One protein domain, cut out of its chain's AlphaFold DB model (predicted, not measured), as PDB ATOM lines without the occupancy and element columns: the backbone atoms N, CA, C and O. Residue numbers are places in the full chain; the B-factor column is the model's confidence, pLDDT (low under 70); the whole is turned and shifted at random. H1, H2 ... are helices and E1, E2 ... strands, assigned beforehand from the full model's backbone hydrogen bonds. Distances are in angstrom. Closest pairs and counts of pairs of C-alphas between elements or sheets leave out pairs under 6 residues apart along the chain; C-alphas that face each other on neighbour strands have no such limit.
ATOM      1  N   ASP A  55     133.847 161.315 138.175       61.53
ATOM      2  CA  ASP A  55     135.197 161.734 137.816       61.53
ATOM      3  C   ASP A  55     135.540 163.007 138.605       61.53
ATOM      4  O   ASP A  55     134.889 164.039 138.439       61.53
ATOM      5  N   VAL A  56     136.557 162.941 139.468       66.19
ATOM      6  CA  VAL A  56     137.029 164.101 140.242       66.19
ATOM      7  C   VAL A  56     138.233 164.730 139.528       66.19
ATOM      8  O   VAL A  56     139.207 164.020 139.245       66.19
ATOM      9  N   PRO A  57     138.207 166.044 139.222       72.50
ATOM     10  CA  PRO A  57     139.346 166.708 138.603       72.50
ATOM     11  C   PRO A  57     140.495 166.836 139.609       72.50
ATOM     12  O   PRO A  57     140.267 167.118 140.789       72.50
ATOM     13  N   LEU A  58     141.739 166.678 139.145       78.25
ATOM     14  CA  LEU A  58     142.923 166.712 140.012       78.25
ATOM     15  C   LEU A  58     143.035 168.023 140.809       78.25
ATOM     16  O   LEU A  58     143.504 168.005 141.941       78.25
ATOM     17  N   ILE A  59     142.552 169.142 140.256       82.00
ATOM     18  CA  ILE A  59     142.539 170.450 140.932       82.00
ATOM     19  C   ILE A  59     141.699 170.484 142.220       82.00
ATOM     20  O   ILE A  59     141.954 171.316 143.088       82.00
ATOM     21  N   ALA A  60     140.725 169.582 142.389       84.31
ATOM     22  CA  ALA A  60     139.905 169.546 143.599       84.31
ATOM     23  C   ALA A  60     140.733 169.165 144.838       84.31
ATOM     24  O   ALA A  60     140.510 169.714 145.913       84.31
ATOM     25  N   PHE A  61     141.726 168.282 144.691       87.31
ATOM     26  CA  PHE A  61     142.569 167.829 145.801       87.31
ATOM     27  C   PHE A  61     143.370 168.955 146.466       87.31
ATOM     28  O   PHE A  61     143.213 169.143 147.673       87.31
ATOM     29  N   PRO A  62     144.191 169.741 145.742       89.25
ATOM     30  CA  PRO A  62     144.951 170.807 146.374       89.25
ATOM     31  C   PRO A  62     144.042 171.936 146.894       89.25
ATOM     32  O   PRO A  62     144.365 172.544 147.907       89.25
ATOM     33  N   ARG A  63     142.860 172.163 146.298       89.81
ATOM     34  CA  ARG A  63     141.864 173.116 146.826       89.81
ATOM     35  C   ARG A  63     141.259 172.666 148.152       89.81
ATOM     36  O   ARG A  63     141.169 173.455 149.088       89.81
ATOM     37  N   LEU A  64     140.883 171.394 148.262       91.94
ATOM     38  CA  LEU A  64     140.409 170.829 149.525       91.94
ATOM     39  C   LEU A  64     141.515 170.829 150.584       91.94
ATOM     40  O   LEU A  64     141.247 171.126 151.745       91.94
ATOM     41  N   PHE A  65     142.760 170.562 150.190       93.25
ATOM     42  CA  PHE A  65     143.906 170.675 151.085       93.25
ATOM     43  C   PHE A  65     144.097 172.115 151.593       93.25
ATOM     44  O   PHE A  65     144.242 172.313 152.799       93.25
ATOM     45  N   ASN A  66     143.987 173.126 150.724       93.44
ATOM     46  CA  ASN A  66     144.012 174.537 151.133       93.44
ATOM     47  C   ASN A  66     142.844 174.895 152.052       93.44
ATOM     48  O   ASN A  66     143.034 175.637 153.010       93.44
ATOM     49  N   ALA A  67     141.653 174.340 151.817       94.81
ATOM     50  CA  ALA A  67     140.522 174.518 152.723       94.81
ATOM     51  C   ALA A  67     140.815 173.916 154.111       94.81
ATOM     52  O   ALA A  67     140.553 174.557 155.125       94.81
ATOM     53  N   LEU A  68     141.430 172.732 154.186       95.38
ATOM     54  CA  LEU A  68     141.844 172.130 155.460       95.38
ATOM     55  C   LEU A  68     142.919 172.964 156.171       95.38
ATOM     56  O   LEU A  68     142.822 173.183 157.380       95.38
ATOM     57  N   LEU A  69     143.908 173.481 155.437       94.00
ATOM     58  CA  LEU A  69     144.903 174.410 155.980       94.00
ATOM     59  C   LEU A  69     144.260 175.712 156.468       94.00
ATOM     60  O   LEU A  69     144.604 176.205 157.543       94.00
ATOM     61  N   GLY A  70     143.298 176.251 155.718       93.25
ATOM     62  CA  GLY A  70     142.522 177.430 156.090       93.25
ATOM     63  C   GLY A  70     141.747 177.200 157.382       93.25
ATOM     64  O   GLY A  70     141.816 178.016 158.297       93.25
ATOM     65  N   LEU A  71     141.100 176.041 157.510       95.00
ATOM     66  CA  LEU A  71     140.367 175.646 158.708       95.00
ATOM     67  C   LEU A  71     141.302 175.510 159.915       95.00
ATOM     68  O   LEU A  71     141.026 176.078 160.971       95.00
ATOM     69  N   ALA A  72     142.434 174.819 159.761       93.19
ATOM     70  CA  ALA A  72     143.435 174.682 160.818       93.19
ATOM     71  C   ALA A  72     143.990 176.048 161.260       93.19
ATOM     72  O   ALA A  72     144.167 176.298 162.454       93.19
ATOM     73  N   THR A  73     144.211 176.949 160.302       90.75
ATOM     74  CA  THR A  73     144.650 178.325 160.551       90.75
ATOM     75  C   THR A  73     143.599 179.089 161.351       90.75
ATOM     76  O   THR A  73     143.916 179.644 162.399       90.75
ATOM     77  N   VAL A  74     142.338 179.061 160.918       92.00
ATOM     78  CA  VAL A  74     141.220 179.738 161.587       92.00
ATOM     79  C   VAL A  74     141.009 179.209 163.007       92.00
ATOM     80  O   VAL A  74     140.909 180.007 163.937       92.00
ATOM     81  N   ILE A  75     141.010 177.884 163.204       91.06
ATOM     82  CA  ILE A  75     140.887 177.254 164.529       91.06
ATOM     83  C   ILE A  75     142.033 177.697 165.435       91.06
ATOM     84  O   ILE A  75     141.814 178.065 166.591       91.06
ATOM     85  N   ARG A  76     143.270 177.685 164.928       87.19
ATOM     86  CA  ARG A  76     144.424 178.088 165.731       87.19
ATOM     87  C   ARG A  76     144.355 179.558 166.112       87.19
ATOM     88  O   ARG A  76     144.634 179.901 167.256       87.19
ATOM     89  N   VAL A  77     143.973 180.422 165.180       83.31
ATOM     90  CA  VAL A  77     143.790 181.848 165.451       83.31
ATOM     91  C   VAL A  77     142.693 182.035 166.509       83.31
ATOM     92  O   VAL A  77     142.955 182.661 167.527       83.31
ATOM     93  N   HIS A  78     141.536 181.381 166.380       84.38
ATOM     94  CA  HIS A  78     140.458 181.446 167.376       84.38
ATOM     95  C   HIS A  78     140.855 180.964 168.778       84.38
ATOM     96  O   HIS A  78     140.434 181.553 169.766       84.38
ATOM     97  N   THR A  79     141.642 179.894 168.874       83.00
ATOM     98  CA  THR A  79     142.020 179.273 170.158       83.00
ATOM     99  C   THR A  79     143.196 179.953 170.850       83.00
ATOM    100  O   THR A  79     143.422 179.726 172.034       83.00
ATOM    101  N   THR A  80     143.971 180.764 170.129       73.06
ATOM    102  CA  THR A  80     145.159 181.440 170.674       73.06
ATOM    103  C   THR A  80     144.938 182.921 170.962       73.06
ATOM    104  O   THR A  80     145.851 183.568 171.477       73.06
ATOM    105  N   ILE A  81     143.755 183.452 170.647       63.06
ATOM    106  CA  ILE A  81     143.402 184.849 170.892       63.06
ATOM    107  C   ILE A  81     142.686 184.968 172.237       63.06
ATOM    108  O   ILE A  81     141.529 184.578 172.373       63.06
ATOM    109  N   ASP A  82     143.362 185.585 173.205       55.41
ATOM    110  CA  ASP A  82     142.694 186.199 174.350       55.41
ATOM    111  C   ASP A  82     142.001 187.490 173.877       55.41
ATOM    112  O   ASP A  82     142.583 188.303 173.160       55.41
ATOM    113  N   ALA A  83     140.732 187.668 174.250       47.75
ATOM    114  CA  ALA A  83     139.777 188.623 173.669       47.75
ATOM    115  C   ALA A  83     140.102 190.130 173.837       47.75
ATOM    116  O   ALA A  83     139.303 190.985 173.448       47.75
ATOM    117  N   GLY A  84     141.251 190.491 174.405       50.72
ATOM    118  CA  GLY A  84     141.629 191.874 174.678       50.72
ATOM    119  C   GLY A  84     142.674 192.384 173.695       50.72
ATOM    120  O   GLY A  84     143.836 192.025 173.812       50.72
ATOM    121  N   TRP A  85     142.273 193.284 172.792       52.16
ATOM    122  CA  TRP A  85     143.152 194.135 171.971       52.16
ATOM    123  C   TRP A  85     143.872 193.468 170.792       52.16
ATOM    124  O   TRP A  85     145.095 193.337 170.762       52.16
ATOM    125  N   TRP A  86     143.111 193.160 169.737       69.38
ATOM    126  CA  TRP A  86     143.716 192.885 168.436       69.38
ATOM    127  C   TRP A  86     143.896 194.173 167.621       69.38
ATOM    128  O   TRP A  86     142.887 194.849 167.368       69.38
ATOM    129  N   PRO A  87     145.130 194.501 167.183       76.56
ATOM    130  CA  PRO A  87     145.364 195.510 166.159       76.56
ATOM    131  C   PRO A  87     144.469 195.245 164.945       76.56
ATOM    132  O   PRO A  87     144.146 194.094 164.621       76.56
ATOM    133  N   TRP A  88     144.002 196.311 164.302       83.19
ATOM    134  CA  TRP A  88     143.056 196.200 163.192       83.19
ATOM    135  C   TRP A  88     143.652 195.395 162.026       83.19
ATOM    136  O   TRP A  88     142.913 194.683 161.349       83.19
ATOM    137  N   GLU A  89     144.978 195.419 161.852       81.38
ATOM    138  CA  GLU A  89     145.704 194.672 160.824       81.38
ATOM    139  C   GLU A  89     145.427 193.175 160.928       81.38
ATOM    140  O   GLU A  89     145.138 192.500 159.940       81.38
ATOM    141  N   HIS A  90     145.469 192.644 162.146       81.44
ATOM    142  CA  HIS A  90     145.287 191.222 162.340       81.44
ATOM    143  C   HIS A  90     143.818 190.797 162.168       81.44
ATOM    144  O   HIS A  90     143.556 189.699 161.678       81.44
ATOM    145  N   LYS A  91     142.854 191.681 162.479       85.50
ATOM    146  CA  LYS A  91     141.428 191.459 162.160       85.50
ATOM    147  C   LYS A  91     141.217 191.329 160.654       85.50
ATOM    148  O   LYS A  91     140.469 190.455 160.212       85.50
ATOM    149  N   VAL A  92     141.888 192.177 159.872       89.69
ATOM    150  CA  VAL A  92     141.859 192.113 158.406       89.69
ATOM    151  C   VAL A  92     142.505 190.816 157.925       89.69
ATOM    152  O   VAL A  92     141.873 190.078 157.174       89.69
ATOM    153  N   LEU A  93     143.704 190.481 158.413       88.25
ATOM    154  CA  LEU A  93     144.403 189.244 158.050       88.25
ATOM    155  C   LEU A  93     143.543 188.001 158.322       88.25
ATOM    156  O   LEU A  93     143.441 187.109 157.489       88.25
ATOM    157  N   PHE A  94     142.861 187.973 159.461       88.88
ATOM    158  CA  PHE A  94     141.970 186.881 159.827       88.88
ATOM    159  C   PHE A  94     140.708 186.800 158.987       88.88
ATOM    160  O   PHE A  94     140.299 185.707 158.599       88.88
ATOM    161  N   SER A  95     140.116 187.951 158.669       92.69
ATOM    162  CA  SER A  95     138.990 188.018 157.738       92.69
ATOM    163  C   SER A  95     139.403 187.460 156.377       92.69
ATOM    164  O   SER A  95     138.673 186.667 155.791       92.69
ATOM    165  N   LEU A  96     140.612 187.780 155.911       92.38
ATOM    166  CA  LEU A  96     141.147 187.216 154.677       92.38
ATOM    167  C   LEU A  96     141.408 185.702 154.779       92.38
ATOM    168  O   LEU A  96     141.133 184.990 153.819       92.38
ATOM    169  N   CYS A  97     141.866 185.178 155.923       92.31
ATOM    170  CA  CYS A  97     141.983 183.728 156.136       92.31
ATOM    171  C   CYS A  97     140.624 183.014 156.058       92.31
ATOM    172  O   CYS A  97     140.533 181.935 155.475       92.31
ATOM    173  N   TRP A  98     139.564 183.617 156.602       95.31
ATOM    174  CA  TRP A  98     138.197 183.114 156.453       95.31
ATOM    175  C   TRP A  98     137.728 183.141 154.999       95.31
ATOM    176  O   TRP A  98     137.158 182.162 154.520       95.31
ATOM    177  N   VAL A  99     137.989 184.238 154.285       95.62
ATOM    178  CA  VAL A  99     137.661 184.346 152.859       95.62
ATOM    179  C   VAL A  99     138.409 183.278 152.059       95.62
ATOM    180  O   VAL A  99     137.777 182.593 151.264       95.62
ATOM    181  N   LEU A 100     139.703 183.060 152.314       93.12
ATOM    182  CA  LEU A 100     140.492 181.992 151.689       93.12
ATOM    183  C   LEU A 100     139.926 180.598 151.980       93.12
ATOM    184  O   LEU A 100     139.863 179.767 151.075       93.12
ATOM    185  N   LEU A 101     139.499 180.337 153.220       94.94
ATOM    186  CA  LEU A 101     138.858 179.079 153.601       94.94
ATOM    187  C   LEU A 101     137.580 178.846 152.790       94.94
ATOM    188  O   LEU A 101     137.444 177.814 152.131       94.94
ATOM    189  N   PHE A 102     136.647 179.800 152.823       95.50
ATOM    190  CA  PHE A 102     135.374 179.657 152.121       95.50
ATOM    191  C   PHE A 102     135.550 179.626 150.609       95.50
ATOM    192  O   PHE A 102     134.866 178.857 149.945       95.50
ATOM    193  N   TRP A 103     136.485 180.406 150.071       94.25
ATOM    194  CA  TRP A 103     136.814 180.407 148.653       94.25
ATOM    195  C   TRP A 103     137.333 179.044 148.193       94.25
ATOM    196  O   TRP A 103     136.776 178.463 147.262       94.25
ATOM    197  N   ASN A 104     138.326 178.478 148.885       93.38
ATOM    198  CA  ASN A 104     138.875 177.167 148.537       93.38
ATOM    199  C   ASN A 104     137.866 176.035 148.716       93.38
ATOM    200  O   ASN A 104     137.813 175.126 147.888       93.38
ATOM    201  N   LEU A 105     137.038 176.098 149.761       93.50
ATOM    202  CA  LEU A 105     135.975 175.125 149.980       93.50
ATOM    203  C   LEU A 105     134.906 175.226 148.886       93.50
ATOM    204  O   LEU A 105     134.569 174.218 148.268       93.50
ATOM    205  N   ALA A 106     134.404 176.431 148.607       90.62
ATOM    206  CA  ALA A 106     133.385 176.665 147.590       90.62
ATOM    207  C   ALA A 106     133.894 176.287 146.200       90.62
ATOM    208  O   ALA A 106     133.175 175.625 145.454       90.62
ATOM    209  N   HIS A 107     135.132 176.647 145.859       86.75
ATOM    210  CA  HIS A 107     135.736 176.295 144.582       86.75
ATOM    211  C   HIS A 107     136.022 174.793 144.493       86.75
ATOM    212  O   HIS A 107     135.659 174.177 143.501       86.75
ATOM    213  N   GLY A 108     136.577 174.165 145.535       86.69
ATOM    214  CA  GLY A 108     136.809 172.718 145.579       86.69
ATOM    215  C   GLY A 108     135.517 171.909 145.427       86.69
ATOM    216  O   GLY A 108     135.443 171.006 144.592       86.69
ATOM    217  N   VAL A 109     134.462 172.287 146.154       86.12
ATOM    218  CA  VAL A 109     133.126 171.689 146.024       86.12
ATOM    219  C   VAL A 109     132.534 171.977 144.646       86.12
ATOM    220  O   VAL A 109     132.022 171.064 144.006       86.12
ATOM    221  N   SER A 110     132.662 173.201 144.131       82.38
ATOM    222  CA  SER A 110     132.216 173.553 142.776       82.38
ATOM    223  C   SER A 110     133.005 172.827 141.692       82.38
ATOM    224  O   SER A 110     132.460 172.583 140.626       82.38
ATOM    225  N   CYS A 111     134.256 172.437 141.928       77.25
ATOM    226  CA  CYS A 111     134.997 171.572 141.022       77.25
ATOM    227  C   CYS A 111     134.416 170.159 141.044       77.25
ATOM    228  O   CYS A 111     134.223 169.587 139.985       77.25
ATOM    229  N   ILE A 112     134.075 169.609 142.209       77.31
ATOM    230  CA  ILE A 112     133.478 168.266 142.318       77.31
ATOM    231  C   ILE A 112     132.062 168.243 141.716       77.31
ATOM    232  O   ILE A 112     131.741 167.392 140.885       77.31
ATOM    233  N   ILE A 113     131.222 169.215 142.080       73.94
ATOM    234  CA  ILE A 113     129.846 169.357 141.582       73.94
ATOM    235  C   ILE A 113     129.853 169.796 140.115       73.94
ATOM    236  O   ILE A 113     129.161 169.242 139.275       73.94
ATOM    237  N   GLY A 114     130.669 170.777 139.756       61.81
ATOM    238  CA  GLY A 114     130.797 171.252 138.385       61.81
ATOM    239  C   GLY A 114     131.358 170.183 137.456       61.81
ATOM    240  O   GLY A 114     130.939 170.108 136.319       61.81
ATOM    241  N   TYR A 115     132.231 169.281 137.890       53.91
ATOM    242  CA  TYR A 115     132.658 168.189 137.008       53.91
ATOM    243  C   TYR A 115     131.589 167.092 136.858       53.91
ATOM    244  O   TYR A 115     131.533 166.422 135.827       53.91
ATOM    245  N   THR A 116     130.701 166.951 137.847       46.94
ATOM    246  CA  THR A 116     129.569 166.007 137.816       46.94
ATOM    247  C   THR A 116     128.347 166.557 137.068       46.94
ATOM    248  O   THR A 116     127.661 165.790 136.397       46.94
ATOM    249  N   TYR A 117     128.118 167.877 137.083       39.66
ATOM    250  CA  TYR A 117     126.974 168.559 136.447       39.66
ATOM    251  C   TYR A 117     127.323 169.406 135.215       39.66
ATOM    252  O   TYR A 117     126.440 169.740 134.426       39.66
ATOM    253  N   TRP A 118     128.604 169.714 135.006       40.78
ATOM    254  CA  TRP A 118     129.161 170.379 133.820       40.78
ATOM    255  C   TRP A 118     130.063 169.456 132.980       40.78
ATOM    256  O   TRP A 118     131.061 169.928 132.417       40.78
ATOM    257  N   PRO A 119     129.745 168.158 132.778       43.06
ATOM    258  CA  PRO A 119     130.200 167.575 131.534       43.06
ATOM    259  C   PRO A 119     129.572 168.422 130.412       43.06
ATOM    260  O   PRO A 119     128.548 169.079 130.612       43.06
ATOM    261  N   SER A 120     130.195 168.464 129.231       42.22
ATOM    262  CA  SER A 120     129.509 168.960 128.028       42.22
ATOM    263  C   SER A 120     128.049 168.509 128.092       42.22
ATOM    264  O   SER A 120     127.822 167.324 128.349       42.22
ATOM    265  N   THR A 121     127.082 169.413 127.904       40.78
ATOM    266  CA  THR A 121     125.636 169.154 128.059       40.78
ATOM    267  C   THR A 121     125.155 167.930 127.257       40.78
ATOM    268  O   THR A 121     124.035 167.474 127.414       40.78
ATOM    269  N   ARG A 122     126.005 167.374 126.385       43.78
ATOM    270  CA  ARG A 122     125.814 166.154 125.599       43.78
ATOM    271  C   ARG A 122     126.231 164.851 126.289       43.78
ATOM    272  O   ARG A 122     125.652 163.823 125.968       43.78
ATOM    273  N   ARG A 123     127.195 164.847 127.220       43.41
ATOM    274  CA  ARG A 123     127.608 163.637 127.971       43.41
ATOM    275  C   ARG A 123     126.588 163.243 129.040       43.41
ATOM    276  O   ARG A 123     126.452 162.062 129.320       43.41
ATOM    277  N   THR A 124     125.856 164.213 129.583       42.34
ATOM    278  CA  THR A 124     124.721 163.988 130.492       42.34
ATOM    279  C   THR A 124     123.461 163.512 129.775       42.34
ATOM    280  O   THR A 124     122.635 162.864 130.404       42.34
ATOM    281  N   VAL A 125     123.311 163.800 128.476       42.31
ATOM    282  CA  VAL A 125     122.086 163.491 127.707       42.31
ATOM    283  C   VAL A 125     122.312 162.404 126.639       42.31
ATOM    284  O   VAL A 125     121.371 161.961 125.996       42.31
ATOM    285  N   GLY A 126     123.553 161.940 126.438       42.28
ATOM    286  CA  GLY A 126     123.872 160.825 125.534       42.28
ATOM    287  C   GLY A 126     123.538 161.069 124.055       42.28
ATOM    288  O   GLY A 126     123.381 160.113 123.302       42.28
ATOM    289  N   LEU A 127     123.398 162.326 123.623       39.56
ATOM    290  CA  LEU A 127     122.927 162.643 122.272       39.56
ATOM    291  C   LEU A 127     124.067 162.577 121.237       39.56
ATOM    292  O   LEU A 127     125.073 163.283 121.402       39.56
ATOM    293  N   PRO A 128     123.918 161.794 120.149       42.38
ATOM    294  CA  PRO A 128     124.889 161.756 119.061       42.38
ATOM    295  C   PRO A 128     124.947 163.104 118.317       42.38
ATOM    296  O   PRO A 128     124.007 163.904 118.379       42.38
ATOM    297  N   PRO A 129     126.055 163.404 117.619       51.53
ATOM    298  CA  PRO A 129     126.172 164.627 116.838       51.53
ATOM    299  C   PRO A 129     125.192 164.611 115.658       51.53
ATOM    300  O   PRO A 129     125.225 163.705 114.830       51.53
ATOM    301  N   ILE A 130     124.326 165.623 115.567       50.03
ATOM    302  CA  ILE A 130     123.383 165.796 114.457       50.03
ATOM    303  C   ILE A 130     123.881 166.961 113.606       50.03
ATOM    304  O   ILE A 130     123.908 168.108 114.053       50.03
ATOM    305  N   ALA A 131     124.285 166.674 112.372       49.94
ATOM    306  CA  ALA A 131     124.616 167.688 111.381       49.94
ATOM    307  C   ALA A 131     123.502 167.752 110.334       49.94
ATOM    308  O   ALA A 131     123.266 166.786 109.613       49.94
ATOM    309  N   ILE A 132     122.814 168.890 110.252       56.06
ATOM    310  CA  ILE A 132     121.839 169.173 109.202       56.06
ATOM    311  C   ILE A 132     122.582 169.908 108.084       56.06
ATOM    312  O   ILE A 132     122.987 171.067 108.230       56.06
ATOM    313  N   ALA A 133     122.777 169.215 106.965       61.16
ATOM    314  CA  ALA A 133     123.353 169.773 105.750       61.16
ATOM    315  C   ALA A 133     122.291 169.872 104.654       61.16
ATOM    316  O   ALA A 133     121.527 168.936 104.430       61.16
ATOM    317  N   VAL A 134     122.271 171.000 103.947       56.97
ATOM    318  CA  VAL A 134     121.439 171.204 102.757       56.97
ATOM    319  C   VAL A 134     122.369 171.632 101.628       56.97
ATOM    320  O   VAL A 134     123.202 172.521 101.799       56.97
ATOM    321  N   ASN A 135     122.264 170.974 100.472       63.47
ATOM    322  CA  ASN A 135     123.135 171.195  99.309       63.47
ATOM    323  C   ASN A 135     124.641 171.038  99.607       63.47
ATOM    324  O   ASN A 135     125.461 171.814  99.123       63.47
ATOM    325  N   GLY A 136     125.014 170.061 100.442       59.19
ATOM    326  CA  GLY A 136     126.417 169.797 100.789       59.19
ATOM    327  C   GLY A 136     127.072 170.864 101.676       59.19
ATOM    328  O   GLY A 136     128.257 170.759 101.975       59.19
ATOM    329  N   ARG A 137     126.315 171.874 102.126       44.41
ATOM    330  CA  ARG A 137     126.744 172.844 103.137       44.41
ATOM    331  C   ARG A 137     125.975 172.598 104.429       44.41
ATOM    332  O   ARG A 137     124.746 172.541 104.438       44.41
ATOM    333  N   THR A 138     126.705 172.434 105.523       51.00
ATOM    334  CA  THR A 138     126.147 172.310 106.871       51.00
ATOM    335  C   THR A 138     125.487 173.635 107.245       51.00
ATOM    336  O   THR A 138     126.177 174.640 107.391       51.00
ATOM    337  N   ILE A 139     124.154 173.657 107.344       54.06
ATOM    338  CA  ILE A 139     123.404 174.863 107.736       54.06
ATOM    339  C   ILE A 139     123.341 174.947 109.256       54.06
ATOM    340  O   ILE A 139     123.491 176.022 109.828       54.06
ATOM    341  N   VAL A 140     123.149 173.802 109.915       44.59
ATOM    342  CA  VAL A 140     123.084 173.724 111.371       44.59
ATOM    343  C   VAL A 140     123.728 172.422 111.825       44.59
ATOM    344  O   VAL A 140     123.196 171.339 111.587       44.59
ATOM    345  N   SER A 141     124.884 172.504 112.480       43.06
ATOM    346  CA  SER A 141     125.472 171.364 113.179       43.06
ATOM    347  C   SER A 141     125.159 171.463 114.664       43.06
ATOM    348  O   SER A 141     125.820 172.151 115.434       43.06
ATOM    349  N   PHE A 142     124.161 170.704 115.098       47.81
ATOM    350  CA  PHE A 142     123.996 170.394 116.507       47.81
ATOM    351  C   PHE A 142     124.881 169.192 116.843       47.81
ATOM    352  O   PHE A 142     124.395 168.094 117.128       47.81
ATOM    353  N   GLY A 143     126.198 169.410 116.925       49.06
ATOM    354  CA  GLY A 143     127.105 168.397 117.491       49.06
ATOM    355  C   GLY A 143     128.538 168.332 117.026       49.06
ATOM    356  O   GLY A 143     129.227 167.377 117.348       49.06
ATOM    357  N   GLY A 144     128.997 169.364 116.352       43.12
ATOM    358  CA  GLY A 144     130.394 169.764 116.180       43.12
ATOM    359  C   GLY A 144     130.337 171.204 115.665       43.12
ATOM    360  O   GLY A 144     129.267 171.572 115.173       43.12
ATOM    361  N   PRO A 145     131.356 172.072 115.760       46.84
ATOM    362  CA  PRO A 145     132.689 172.022 116.358       46.84
ATOM    363  C   PRO A 145     132.734 172.847 117.671       46.84
ATOM    364  O   PRO A 145     133.381 173.883 117.764       46.84
ATOM    365  N   ASP A 146     132.015 172.397 118.703       52.62
ATOM    366  CA  ASP A 146     131.876 173.108 119.992       52.62
ATOM    367  C   ASP A 146     133.032 172.841 120.982       52.62
ATOM    368  O   ASP A 146     133.055 173.388 122.088       52.62
ATOM    369  N   GLU A 147     133.998 171.983 120.633       55.31
ATOM    370  CA  GLU A 147     135.144 171.701 121.507       55.31
ATOM    371  C   GLU A 147     136.042 172.920 121.689       55.31
ATOM    372  O   GLU A 147     136.497 173.169 122.806       55.31
ATOM    373  N   GLU A 148     136.241 173.715 120.637       61.09
ATOM    374  CA  GLU A 148     137.027 174.943 120.722       61.09
ATOM    375  C   GLU A 148     136.344 175.982 121.612       61.09
ATOM    376  O   GLU A 148     137.001 176.617 122.435       61.09
ATOM    377  N   ASP A 149     135.021 176.120 121.529       64.69
ATOM    378  CA  ASP A 149     134.272 177.079 122.342       64.69
ATOM    379  C   ASP A 149     134.092 176.604 123.789       64.69
ATOM    380  O   ASP A 149     134.095 177.414 124.724       64.69
ATOM    381  N   ALA A 150     134.011 175.293 124.017       64.25
ATOM    382  CA  ALA A 150     134.090 174.703 125.350       64.25
ATOM    383  C   ALA A 150     135.501 174.837 125.949       64.25
ATOM    384  O   ALA A 150     135.637 175.085 127.149       64.25
ATOM    385  N   ALA A 151     136.554 174.694 125.140       66.94
ATOM    386  CA  ALA A 151     137.933 174.910 125.560       66.94
ATOM    387  C   ALA A 151     138.171 176.385 125.901       66.94
ATOM    388  O   ALA A 151     138.655 176.667 126.993       66.94
ATOM    389  N   LYS A 152     137.747 177.332 125.049       70.50
ATOM    390  CA  LYS A 152     137.813 178.783 125.312       70.50
ATOM    391  C   LYS A 152     137.098 179.159 126.609       70.50
ATOM    392  O   LYS A 152     137.673 179.873 127.427       70.50
ATOM    393  N   ARG A 153     135.885 178.641 126.842       72.12
ATOM    394  CA  ARG A 153     135.142 178.870 128.095       72.12
ATOM    395  C   ARG A 153     135.879 178.325 129.318       72.12
ATOM    396  O   ARG A 153     135.921 179.000 130.344       72.12
ATOM    397  N   ARG A 154     136.499 177.144 129.211       73.00
ATOM    398  CA  ARG A 154     137.349 176.588 130.275       73.00
ATOM    399  C   ARG A 154     138.589 177.447 130.516       73.00
ATOM    400  O   ARG A 154     138.835 177.809 131.659       73.00
ATOM    401  N   ARG A 155     139.298 177.880 129.463       75.44
ATOM    402  CA  ARG A 155     140.453 178.793 129.577       75.44
ATOM    403  C   ARG A 155     140.076 180.103 130.270       75.44
ATOM    404  O   ARG A 155     140.769 180.521 131.189       75.44
ATOM    405  N   ALA A 156     138.964 180.715 129.864       77.50
ATOM    406  CA  ALA A 156     138.475 181.956 130.456       77.50
ATOM    407  C   ALA A 156     138.149 181.784 131.946       77.50
ATOM    408  O   ALA A 156     138.585 182.595 132.758       77.50
ATOM    409  N   LYS A 157     137.461 180.695 132.320       79.56
ATOM    410  CA  LYS A 157     137.191 180.374 133.728       79.56
ATOM    411  C   LYS A 157     138.477 180.136 134.524       79.56
ATOM    412  O   LYS A 157     138.591 180.666 135.620       79.56
ATOM    413  N   ARG A 158     139.461 179.408 133.976       79.94
ATOM    414  CA  ARG A 158     140.767 179.204 134.636       79.94
ATOM    415  C   ARG A 158     141.441 180.531 134.947       79.94
ATOM    416  O   ARG A 158     141.818 180.757 136.085       79.94
ATOM    417  N   ILE A 159     141.515 181.428 133.963       83.62
ATOM    418  CA  ILE A 159     142.102 182.759 134.154       83.62
ATOM    419  C   ILE A 159     141.317 183.547 135.208       83.62
ATOM    420  O   ILE A 159     141.932 184.146 136.081       83.62
ATOM    421  N   GLN A 160     139.982 183.524 135.167       86.69
ATOM    422  CA  GLN A 160     139.153 184.196 136.172       86.69
ATOM    423  C   GLN A 160     139.446 183.685 137.586       86.69
ATOM    424  O   GLN A 160     139.684 184.494 138.478       86.69
ATOM    425  N   PHE A 161     139.489 182.366 137.787       85.94
ATOM    426  CA  PHE A 161     139.803 181.782 139.091       85.94
ATOM    427  C   PHE A 161     141.244 182.080 139.526       85.94
ATOM    428  O   PHE A 161     141.444 182.475 140.671       85.94
ATOM    429  N   THR A 162     142.225 182.036 138.617       87.31
ATOM    430  CA  THR A 162     143.606 182.463 138.907       87.31
ATOM    431  C   THR A 162     143.702 183.906 139.332       87.31
ATOM    432  O   THR A 162     144.418 184.214 140.281       87.31
ATOM    433  N   VAL A 163     142.986 184.799 138.661       91.19
ATOM    434  CA  VAL A 163     142.983 186.210 139.036       91.19
ATOM    435  C   VAL A 163     142.402 186.383 140.438       91.19
ATOM    436  O   VAL A 163     142.991 187.109 141.233       91.19
ATOM    437  N   VAL A 164     141.310 185.688 140.775       90.81
ATOM    438  CA  VAL A 164     140.723 185.762 142.123       90.81
ATOM    439  C   VAL A 164     141.672 185.198 143.183       90.81
ATOM    440  O   VAL A 164     141.875 185.851 144.203       90.81
ATOM    441  N   ASP A 165     142.316 184.055 142.939       90.88
ATOM    442  CA  ASP A 165     143.287 183.496 143.890       90.88
ATOM    443  C   ASP A 165     144.461 184.441 144.122       90.88
ATOM    444  O   ASP A 165     144.867 184.652 145.258       90.88
ATOM    445  N   MET A 166     144.999 185.047 143.060       93.06
ATOM    446  CA  MET A 166     146.103 186.002 143.175       93.06
ATOM    447  C   MET A 166     145.663 187.267 143.919       93.06
ATOM    448  O   MET A 166     146.417 187.789 144.739       93.06
ATOM    449  N   LEU A 167     144.428 187.728 143.693       94.12
ATOM    450  CA  LEU A 167     143.823 188.844 144.423       94.12
ATOM    451  C   LEU A 167     143.568 188.534 145.902       94.12
ATOM    452  O   LEU A 167     143.479 189.471 146.687       94.12
ATOM    453  N   LEU A 168     143.460 187.268 146.305       92.44
ATOM    454  CA  LEU A 168     143.365 186.881 147.716       92.44
ATOM    455  C   LEU A 168     144.755 186.636 148.321       92.44
ATOM    456  O   LEU A 168     145.083 187.174 149.381       92.44
ATOM    457  N   ALA A 169     145.605 185.885 147.623       92.56
ATOM    458  CA  ALA A 169     146.935 185.495 148.071       92.56
ATOM    459  C   ALA A 169     147.876 186.699 148.225       92.56
ATOM    460  O   ALA A 169     148.529 186.831 149.257       92.56
ATOM    461  N   ILE A 170     147.927 187.620 147.255       94.12
ATOM    462  CA  ILE A 170     148.862 188.755 147.304       94.12
ATOM    463  C   ILE A 170     148.556 189.678 148.494       94.12
ATOM    464  O   ILE A 170     149.463 189.899 149.296       94.12
ATOM    465  N   PRO A 171     147.313 190.165 148.701       94.12
ATOM    466  CA  PRO A 171     147.007 190.977 149.872       94.12
ATOM    467  C   PRO A 171     147.246 190.235 151.185       94.12
ATOM    468  O   PRO A 171     147.825 190.820 152.098       94.12
ATOM    469  N   THR A 172     146.877 188.951 151.294       92.00
ATOM    470  CA  THR A 172     147.173 188.180 152.517       92.00
ATOM    471  C   THR A 172     148.663 188.085 152.805       92.00
ATOM    472  O   THR A 172     149.063 188.274 153.953       92.00
ATOM    473  N   LEU A 173     149.490 187.869 151.779       92.81
ATOM    474  CA  LEU A 173     150.941 187.856 151.914       92.81
ATOM    475  C   LEU A 173     151.467 189.225 152.348       92.81
ATOM    476  O   LEU A 173     152.270 189.305 153.273       92.81
ATOM    477  N   SER A 174     150.999 190.304 151.719       92.12
ATOM    478  CA  SER A 174     151.403 191.671 152.055       92.12
ATOM    479  C   SER A 174     151.045 192.032 153.496       92.12
ATOM    480  O   SER A 174     151.899 192.538 154.220       92.12
ATOM    481  N   PHE A 175     149.824 191.720 153.945       89.88
ATOM    482  CA  PHE A 175     149.409 191.939 155.333       89.88
ATOM    483  C   PHE A 175     150.188 191.063 156.313       89.88
ATOM    484  O   PHE A 175     150.534 191.535 157.397       89.88
ATOM    485  N   LEU A 176     150.503 189.817 155.948       88.81
ATOM    486  CA  LEU A 176     151.321 188.933 156.775       88.81
ATOM    487  C   LEU A 176     152.744 189.481 156.938       88.81
ATOM    488  O   LEU A 176     153.240 189.546 158.059       88.81
ATOM    489  N   ILE A 177     153.380 189.914 155.843       88.94
ATOM    490  CA  ILE A 177     154.716 190.525 155.860       88.94
ATOM    491  C   ILE A 177     154.696 191.812 156.682       88.94
ATOM    492  O   ILE A 177     155.556 191.996 157.538       88.94
ATOM    493  N   TYR A 178     153.703 192.677 156.467       85.75
ATOM    494  CA  TYR A 178     153.539 193.916 157.225       85.75
ATOM    495  C   TYR A 178     153.400 193.639 158.729       85.75
ATOM    496  O   TYR A 178     154.134 194.208 159.537       85.75
ATOM    497  N   SER A 179     152.536 192.686 159.096       79.44
ATOM    498  CA  SER A 179     152.316 192.281 160.490       79.44
ATOM    499  C   SER A 179     153.575 191.666 161.115       79.44
ATOM    500  O   SER A 179     153.866 191.917 162.280       79.44
ATOM    501  N   ALA A 180     154.351 190.891 160.349       78.38
ATOM    502  CA  ALA A 180     155.592 190.273 160.817       78.38
ATOM    503  C   ALA A 180     156.755 191.276 160.935       78.38
ATOM    504  O   ALA A 180     157.576 191.162 161.842       78.38
ATOM    505  N   HIS A 181     156.829 192.275 160.052       75.06
ATOM    506  CA  HIS A 181     157.886 193.289 160.065       75.06
ATOM    507  C   HIS A 181     157.762 194.235 161.269       75.06
ATOM    508  O   HIS A 181     158.764 194.640 161.855       75.06
ATOM    509  N   ILE A 182     156.533 194.557 161.681       64.75
ATOM    510  CA  ILE A 182     156.261 195.436 162.830       64.75
ATOM    511  C   ILE A 182     156.582 194.754 164.178       64.75
ATOM    512  O   ILE A 182     156.691 195.427 165.199       64.75
ATOM    513  N   MET A 183     156.830 193.436 164.201       57.34
ATOM    514  CA  MET A 183     157.111 192.669 165.426       57.34
ATOM    515  C   MET A 183     158.551 192.779 165.988       57.34
ATOM    516  O   MET A 183     158.837 192.170 167.019       57.34
ATOM    517  N   TYR A 184     159.474 193.529 165.375       52.72
ATOM    518  CA  TYR A 184     160.855 193.685 165.882       52.72
ATOM    519  C   TYR A 184     160.985 194.741 167.009       52.72
ATOM    520  O   TYR A 184     160.100 195.570 167.191       52.72
ATOM    521  N   PRO A 185     162.094 194.751 167.779       48.66
ATOM    522  CA  PRO A 185     162.217 194.252 169.155       48.66
ATOM    523  C   PRO A 185     161.648 195.165 170.267       48.66
ATOM    524  O   PRO A 185     161.932 194.944 171.443       48.66
ATOM    525  N   LEU A 194     151.220 188.104 166.240       66.94
ATOM    526  CA  LEU A 194     150.958 186.745 165.774       66.94
ATOM    527  C   LEU A 194     152.054 185.811 166.302       66.94
ATOM    528  O   LEU A 194     153.241 186.024 166.069       66.94
ATOM    529  N   ARG A 195     151.670 184.736 166.996       74.88
ATOM    530  CA  ARG A 195     152.646 183.742 167.464       74.88
ATOM    531  C   ARG A 195     153.342 183.086 166.257       74.88
ATOM    532  O   ARG A 195     152.650 182.769 165.287       74.88
ATOM    533  N   PRO A 196     154.652 182.773 166.332       78.44
ATOM    534  CA  PRO A 196     155.390 182.112 165.249       78.44
ATOM    535  C   PRO A 196     154.678 180.913 164.592       78.44
ATOM    536  O   PRO A 196     154.634 180.858 163.364       78.44
ATOM    537  N   PRO A 197     154.043 179.979 165.336       82.75
ATOM    538  CA  PRO A 197     153.328 178.869 164.703       82.75
ATOM    539  C   PRO A 197     152.082 179.299 163.914       82.75
ATOM    540  O   PRO A 197     151.701 178.623 162.964       82.75
ATOM    541  N   THR A 198     151.440 180.408 164.284       83.56
ATOM    542  CA  THR A 198     150.306 180.969 163.537       83.56
ATOM    543  C   THR A 198     150.794 181.649 162.257       83.56
ATOM    544  O   THR A 198     150.192 181.455 161.206       83.56
ATOM    545  N   ILE A 199     151.925 182.365 162.315       85.62
ATOM    546  CA  ILE A 199     152.579 182.949 161.129       85.62
ATOM    547  C   ILE A 199     152.940 181.852 160.128       85.62
ATOM    548  O   ILE A 199     152.613 181.976 158.953       85.62
ATOM    549  N   GLY A 200     153.563 180.763 160.589       87.75
ATOM    550  CA  GLY A 200     153.935 179.637 159.730       87.75
ATOM    551  C   GLY A 200     152.732 178.996 159.034       87.75
ATOM    552  O   GLY A 200     152.799 178.704 157.842       87.75
ATOM    553  N   LEU A 201     151.608 178.843 159.741       89.81
ATOM    554  CA  LEU A 201     150.376 178.319 159.149       89.81
ATOM    555  C   LEU A 201     149.795 179.255 158.089       89.81
ATOM    556  O   LEU A 201     149.517 178.797 156.984       89.81
ATOM    557  N   ILE A 202     149.690 180.557 158.367       90.88
ATOM    558  CA  ILE A 202     149.201 181.527 157.374       90.88
ATOM    559  C   ILE A 202     150.153 181.585 156.173       90.88
ATOM    560  O   ILE A 202     149.699 181.545 155.034       90.88
ATOM    561  N   ALA A 203     151.467 181.599 156.399       93.06
ATOM    562  CA  ALA A 203     152.459 181.573 155.327       93.06
ATOM    563  C   ALA A 203     152.322 180.316 154.461       93.06
ATOM    564  O   ALA A 203     152.383 180.409 153.236       93.06
ATOM    565  N   SER A 204     152.094 179.151 155.077       94.31
ATOM    566  CA  SER A 204     151.854 177.908 154.345       94.31
ATOM    567  C   SER A 204     150.567 177.980 153.526       94.31
ATOM    568  O   SER A 204     150.611 177.703 152.332       94.31
ATOM    569  N   LEU A 205     149.461 178.451 154.112       94.19
ATOM    570  CA  LEU A 205     148.178 178.627 153.430       94.19
ATOM    571  C   LEU A 205     148.326 179.505 152.183       94.19
ATOM    572  O   LEU A 205     147.903 179.114 151.102       94.19
ATOM    573  N   VAL A 206     148.975 180.662 152.319       94.50
ATOM    574  CA  VAL A 206     149.180 181.607 151.215       94.50
ATOM    575  C   VAL A 206     150.134 181.047 150.158       94.50
ATOM    576  O   VAL A 206     149.915 181.233 148.963       94.50
ATOM    577  N   SER A 207     151.173 180.322 150.577       94.19
ATOM    578  CA  SER A 207     152.128 179.685 149.662       94.19
ATOM    579  C   SER A 207     151.470 178.577 148.841       94.19
ATOM    580  O   SER A 207     151.678 178.500 147.631       94.19
ATOM    581  N   PHE A 208     150.645 177.742 149.478       93.56
ATOM    582  CA  PHE A 208     149.865 176.733 148.773       93.56
ATOM    583  C   PHE A 208     148.773 177.358 147.901       93.56
ATOM    584  O   PHE A 208     148.527 176.835 146.819       93.56
ATOM    585  N   GLU A 209     148.174 178.486 148.298       92.94
ATOM    586  CA  GLU A 209     147.228 179.220 147.448       92.94
ATOM    587  C   GLU A 209     147.901 179.726 146.170       92.94
ATOM    588  O   GLU A 209     147.397 179.521 145.065       92.94
ATOM    589  N   LEU A 210     149.091 180.316 146.296       93.00
ATOM    590  CA  LEU A 210     149.874 180.778 145.154       93.00
ATOM    591  C   LEU A 210     150.311 179.607 144.260       93.00
ATOM    592  O   LEU A 210     150.239 179.691 143.034       93.00
ATOM    593  N   ALA A 211     150.707 178.485 144.868       92.25
ATOM    594  CA  ALA A 211     151.012 177.266 144.133       92.25
ATOM    595  C   ALA A 211     149.778 176.764 143.372       92.25
ATOM    596  O   ALA A 211     149.871 176.524 142.170       92.25
ATOM    597  N   THR A 212     148.603 176.677 144.005       89.38
ATOM    598  CA  THR A 212     147.360 176.307 143.309       89.38
ATOM    599  C   THR A 212     147.003 177.281 142.199       89.38
ATOM    600  O   THR A 212     146.563 176.843 141.133       89.38
ATOM    601  N   ALA A 213     147.267 178.573 142.405       88.81
ATOM    602  CA  ALA A 213     147.001 179.606 141.421       88.81
ATOM    603  C   ALA A 213     147.831 179.414 140.142       88.81
ATOM    604  O   ALA A 213     147.323 179.599 139.034       88.81
ATOM    605  N   ILE A 214     149.089 178.998 140.300       87.75
ATOM    606  CA  ILE A 214     150.001 178.665 139.202       87.75
ATOM    607  C   ILE A 214     149.605 177.333 138.560       87.75
ATOM    608  O   ILE A 214     149.500 177.241 137.337       87.75
ATOM    609  N   LEU A 215     149.353 176.299 139.366       85.06
ATOM    610  CA  LEU A 215     149.033 174.957 138.876       85.06
ATOM    611  C   LEU A 215     147.754 174.943 138.030       85.06
ATOM    612  O   LEU A 215     147.716 174.270 137.002       85.06
ATOM    613  N   GLN A 216     146.737 175.735 138.381       83.81
ATOM    614  CA  GLN A 216     145.492 175.782 137.607       83.81
ATOM    615  C   GLN A 216     145.633 176.440 136.223       83.81
ATOM    616  O   GLN A 216     144.718 176.330 135.411       83.81
ATOM    617  N   LEU A 217     146.747 177.126 135.927       80.88
ATOM    618  CA  LEU A 217     147.011 177.629 134.574       80.88
ATOM    619  C   LEU A 217     147.318 176.483 133.600       80.88
ATOM    620  O   LEU A 217     147.070 176.613 132.399       80.88
ATOM    621  N   PHE A 218     147.817 175.355 134.111       78.06
ATOM    622  CA  PHE A 218     148.158 174.189 133.311       78.06
ATOM    623  C   PHE A 218     146.938 173.298 133.066       78.06
ATOM    624  O   PHE A 218     146.208 172.924 133.981       78.06
ATOM    625  N   GLU A 219     146.765 172.872 131.814       67.25
ATOM    626  CA  GLU A 219     145.660 171.998 131.394       67.25
ATOM    627  C   GLU A 219     145.726 170.600 132.044       67.25
ATOM    628  O   GLU A 219     144.710 169.917 132.152       67.25
ATOM    629  N   PHE A 220     146.898 170.201 132.556       62.16
ATOM    630  CA  PHE A 220     147.120 168.911 133.217       62.16
ATOM    631  C   PHE A 220     146.242 168.700 134.464       62.16
ATOM    632  O   PHE A 220     145.845 167.576 134.751       62.16
ATOM    633  N   PHE A 221     145.867 169.763 135.180       60.72
ATOM    634  CA  PHE A 221     145.049 169.647 136.396       60.72
ATOM    635  C   PHE A 221     143.547 169.443 136.130       60.72
ATOM    636  O   PHE A 221     142.790 169.165 137.064       60.72
ATOM    637  N   GLU A 222     143.118 169.516 134.864       55.38
ATOM    638  CA  GLU A 222     141.791 169.063 134.419       55.38
ATOM    639  C   GLU A 222     141.751 167.557 134.113       55.38
ATOM    640  O   GLU A 222     140.663 167.011 133.892       55.38
ATOM    641  N   ALA A 223     142.911 166.884 134.082       56.31
ATOM    642  CA  ALA A 223     142.975 165.453 133.834       56.31
ATOM    643  C   ALA A 223     142.186 164.700 134.915       56.31
ATOM    644  O   ALA A 223     142.282 164.978 136.114       56.31
ATOM    645  N   LYS A 224     141.364 163.749 134.464       57.84
ATOM    646  CA  LYS A 224     140.557 162.882 135.323       57.84
ATOM    647  C   LYS A 224     141.490 161.893 136.005       57.84
ATOM    648  O   LYS A 224     142.026 161.019 135.331       57.84
ATOM    649  N   VAL A 225     141.695 162.033 137.311       51.59
ATOM    650  CA  VAL A 225     142.654 161.177 138.034       51.59
ATOM    651  C   VAL A 225     141.959 160.077 138.827       51.59
ATOM    652  O   VAL A 225     142.502 158.984 138.940       51.59
ATOM    653  N   VAL A 226     140.732 160.302 139.308       49.12
ATOM    654  CA  VAL A 226     139.998 159.294 140.084       49.12
ATOM    655  C   VAL A 226     138.565 159.194 139.575       49.12
ATOM    656  O   VAL A 226     137.803 160.156 139.664       49.12
ATOM    657  N   GLY A 227     138.216 158.030 139.022       47.31
ATOM    658  CA  GLY A 227     136.834 157.642 138.766       47.31
ATOM    659  C   GLY A 227     136.312 156.881 139.978       47.31
ATOM    660  O   GLY A 227     136.640 155.711 140.146       47.31
ATOM    661  N   VAL A 228     135.531 157.539 140.829       47.53
ATOM    662  CA  VAL A 228     134.852 156.884 141.949       47.53
ATOM    663  C   VAL A 228     133.591 156.231 141.394       47.53
ATOM    664  O   VAL A 228     132.682 156.918 140.934       47.53
ATOM    665  N   GLN A 229     133.551 154.901 141.372       44.81
ATOM    666  CA  GLN A 229     132.348 154.157 141.003       44.81
ATOM    667  C   GLN A 229     131.468 154.025 142.243       44.81
ATOM    668  O   GLN A 229     131.826 153.324 143.186       44.81
ATOM    669  N   LEU A 230     130.332 154.719 142.255       45.22
ATOM    670  CA  LEU A 230     129.298 154.525 143.261       45.22
ATOM    671  C   LEU A 230     128.330 153.458 142.743       45.22
ATOM    672  O   LEU A 230     127.540 153.702 141.830       45.22
ATOM    673  N   THR A 231     128.434 152.255 143.305       41.78
ATOM    674  CA  THR A 231     127.472 151.169 143.113       41.78
ATOM    675  C   THR A 231     126.250 151.456 143.979       41.78
ATOM    676  O   THR A 231     126.271 151.278 145.197       41.78
TER     677      THR A 231
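Overview. This is residues 55 to 185 and 194 to 231 of the 248 residues of an uncharacterized protein of Hypoxylon sp. CI-4A (UniProt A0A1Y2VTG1). Four helices, H1 to H4, make a long up-and-down bundle, each running against the one before it in the chain, and the strand hairpin E2 and E3 lengthens it beyond one end. A second two-stranded sheet, E1 and E4, lies by the start of H1. The printed part has 169 residues, ordered E1 H1 H2 E2 E3 H3 H4 H5 E4; both sheets are antiparallel and the class is mostly helix. It is loose, with a radius of gyration of the C-alphas of 21.7 A, a rod spanning 83 by 37 by 24 A.

Along the chain. E2 is residues 130 to 134, 13.0 A, and E3 137 to 142, 13.9 A. E1 is residues 55 to 57, from C-alpha 55 at (135.197, 161.734, 137.816), and E4 224 to 231, 19.2 A, to C-alpha 231 at (127.472, 151.169, 143.113). H1 is residues 60 to 80, 30.0 A; H2 88 to 117, 41.7 A; H3 147 to 181, 49.7 A; H4 196 to 215, 28.1 A; H5 219 to 222.

Arrangement. In the hairpin E2 and E3, N 132 and O 140 are 2.8 A apart, within hydrogen-bond range; across E1 and E4, N 56 and O 226 are 3.1 A apart. H1 and H2, a helical hairpin, touch, closest at C-alphas 70 and 101, 4.7 A. H2, with residues 89 to 100 alone, touches H3 at C-alphas 93 and 172, 6.3 A. H3 touches H4 at C-alphas 162 and 213, 5.1 A, and H4 touches H1 at C-alphas 73 and 201, 5.9 A. H1 and H3 are apart. In H1, H2 and H4 every O i to N i+4 pair is within hydrogen-bond range, in H3 30 of 31; H5 is too short for one.

Size, cuts and confidence. The C-alphas of Asn 135 and Pro 185, the farthest apart, are 83.3 A apart. Residues 186 to 193 are not printed; C-alphas 185 and 194 are 13.9 A apart across the cut. The link H2 to E2 is long. Mean pLDDT of the printed part is 74.0; residues 114 to 151 and 219 to 231 are among those under 70.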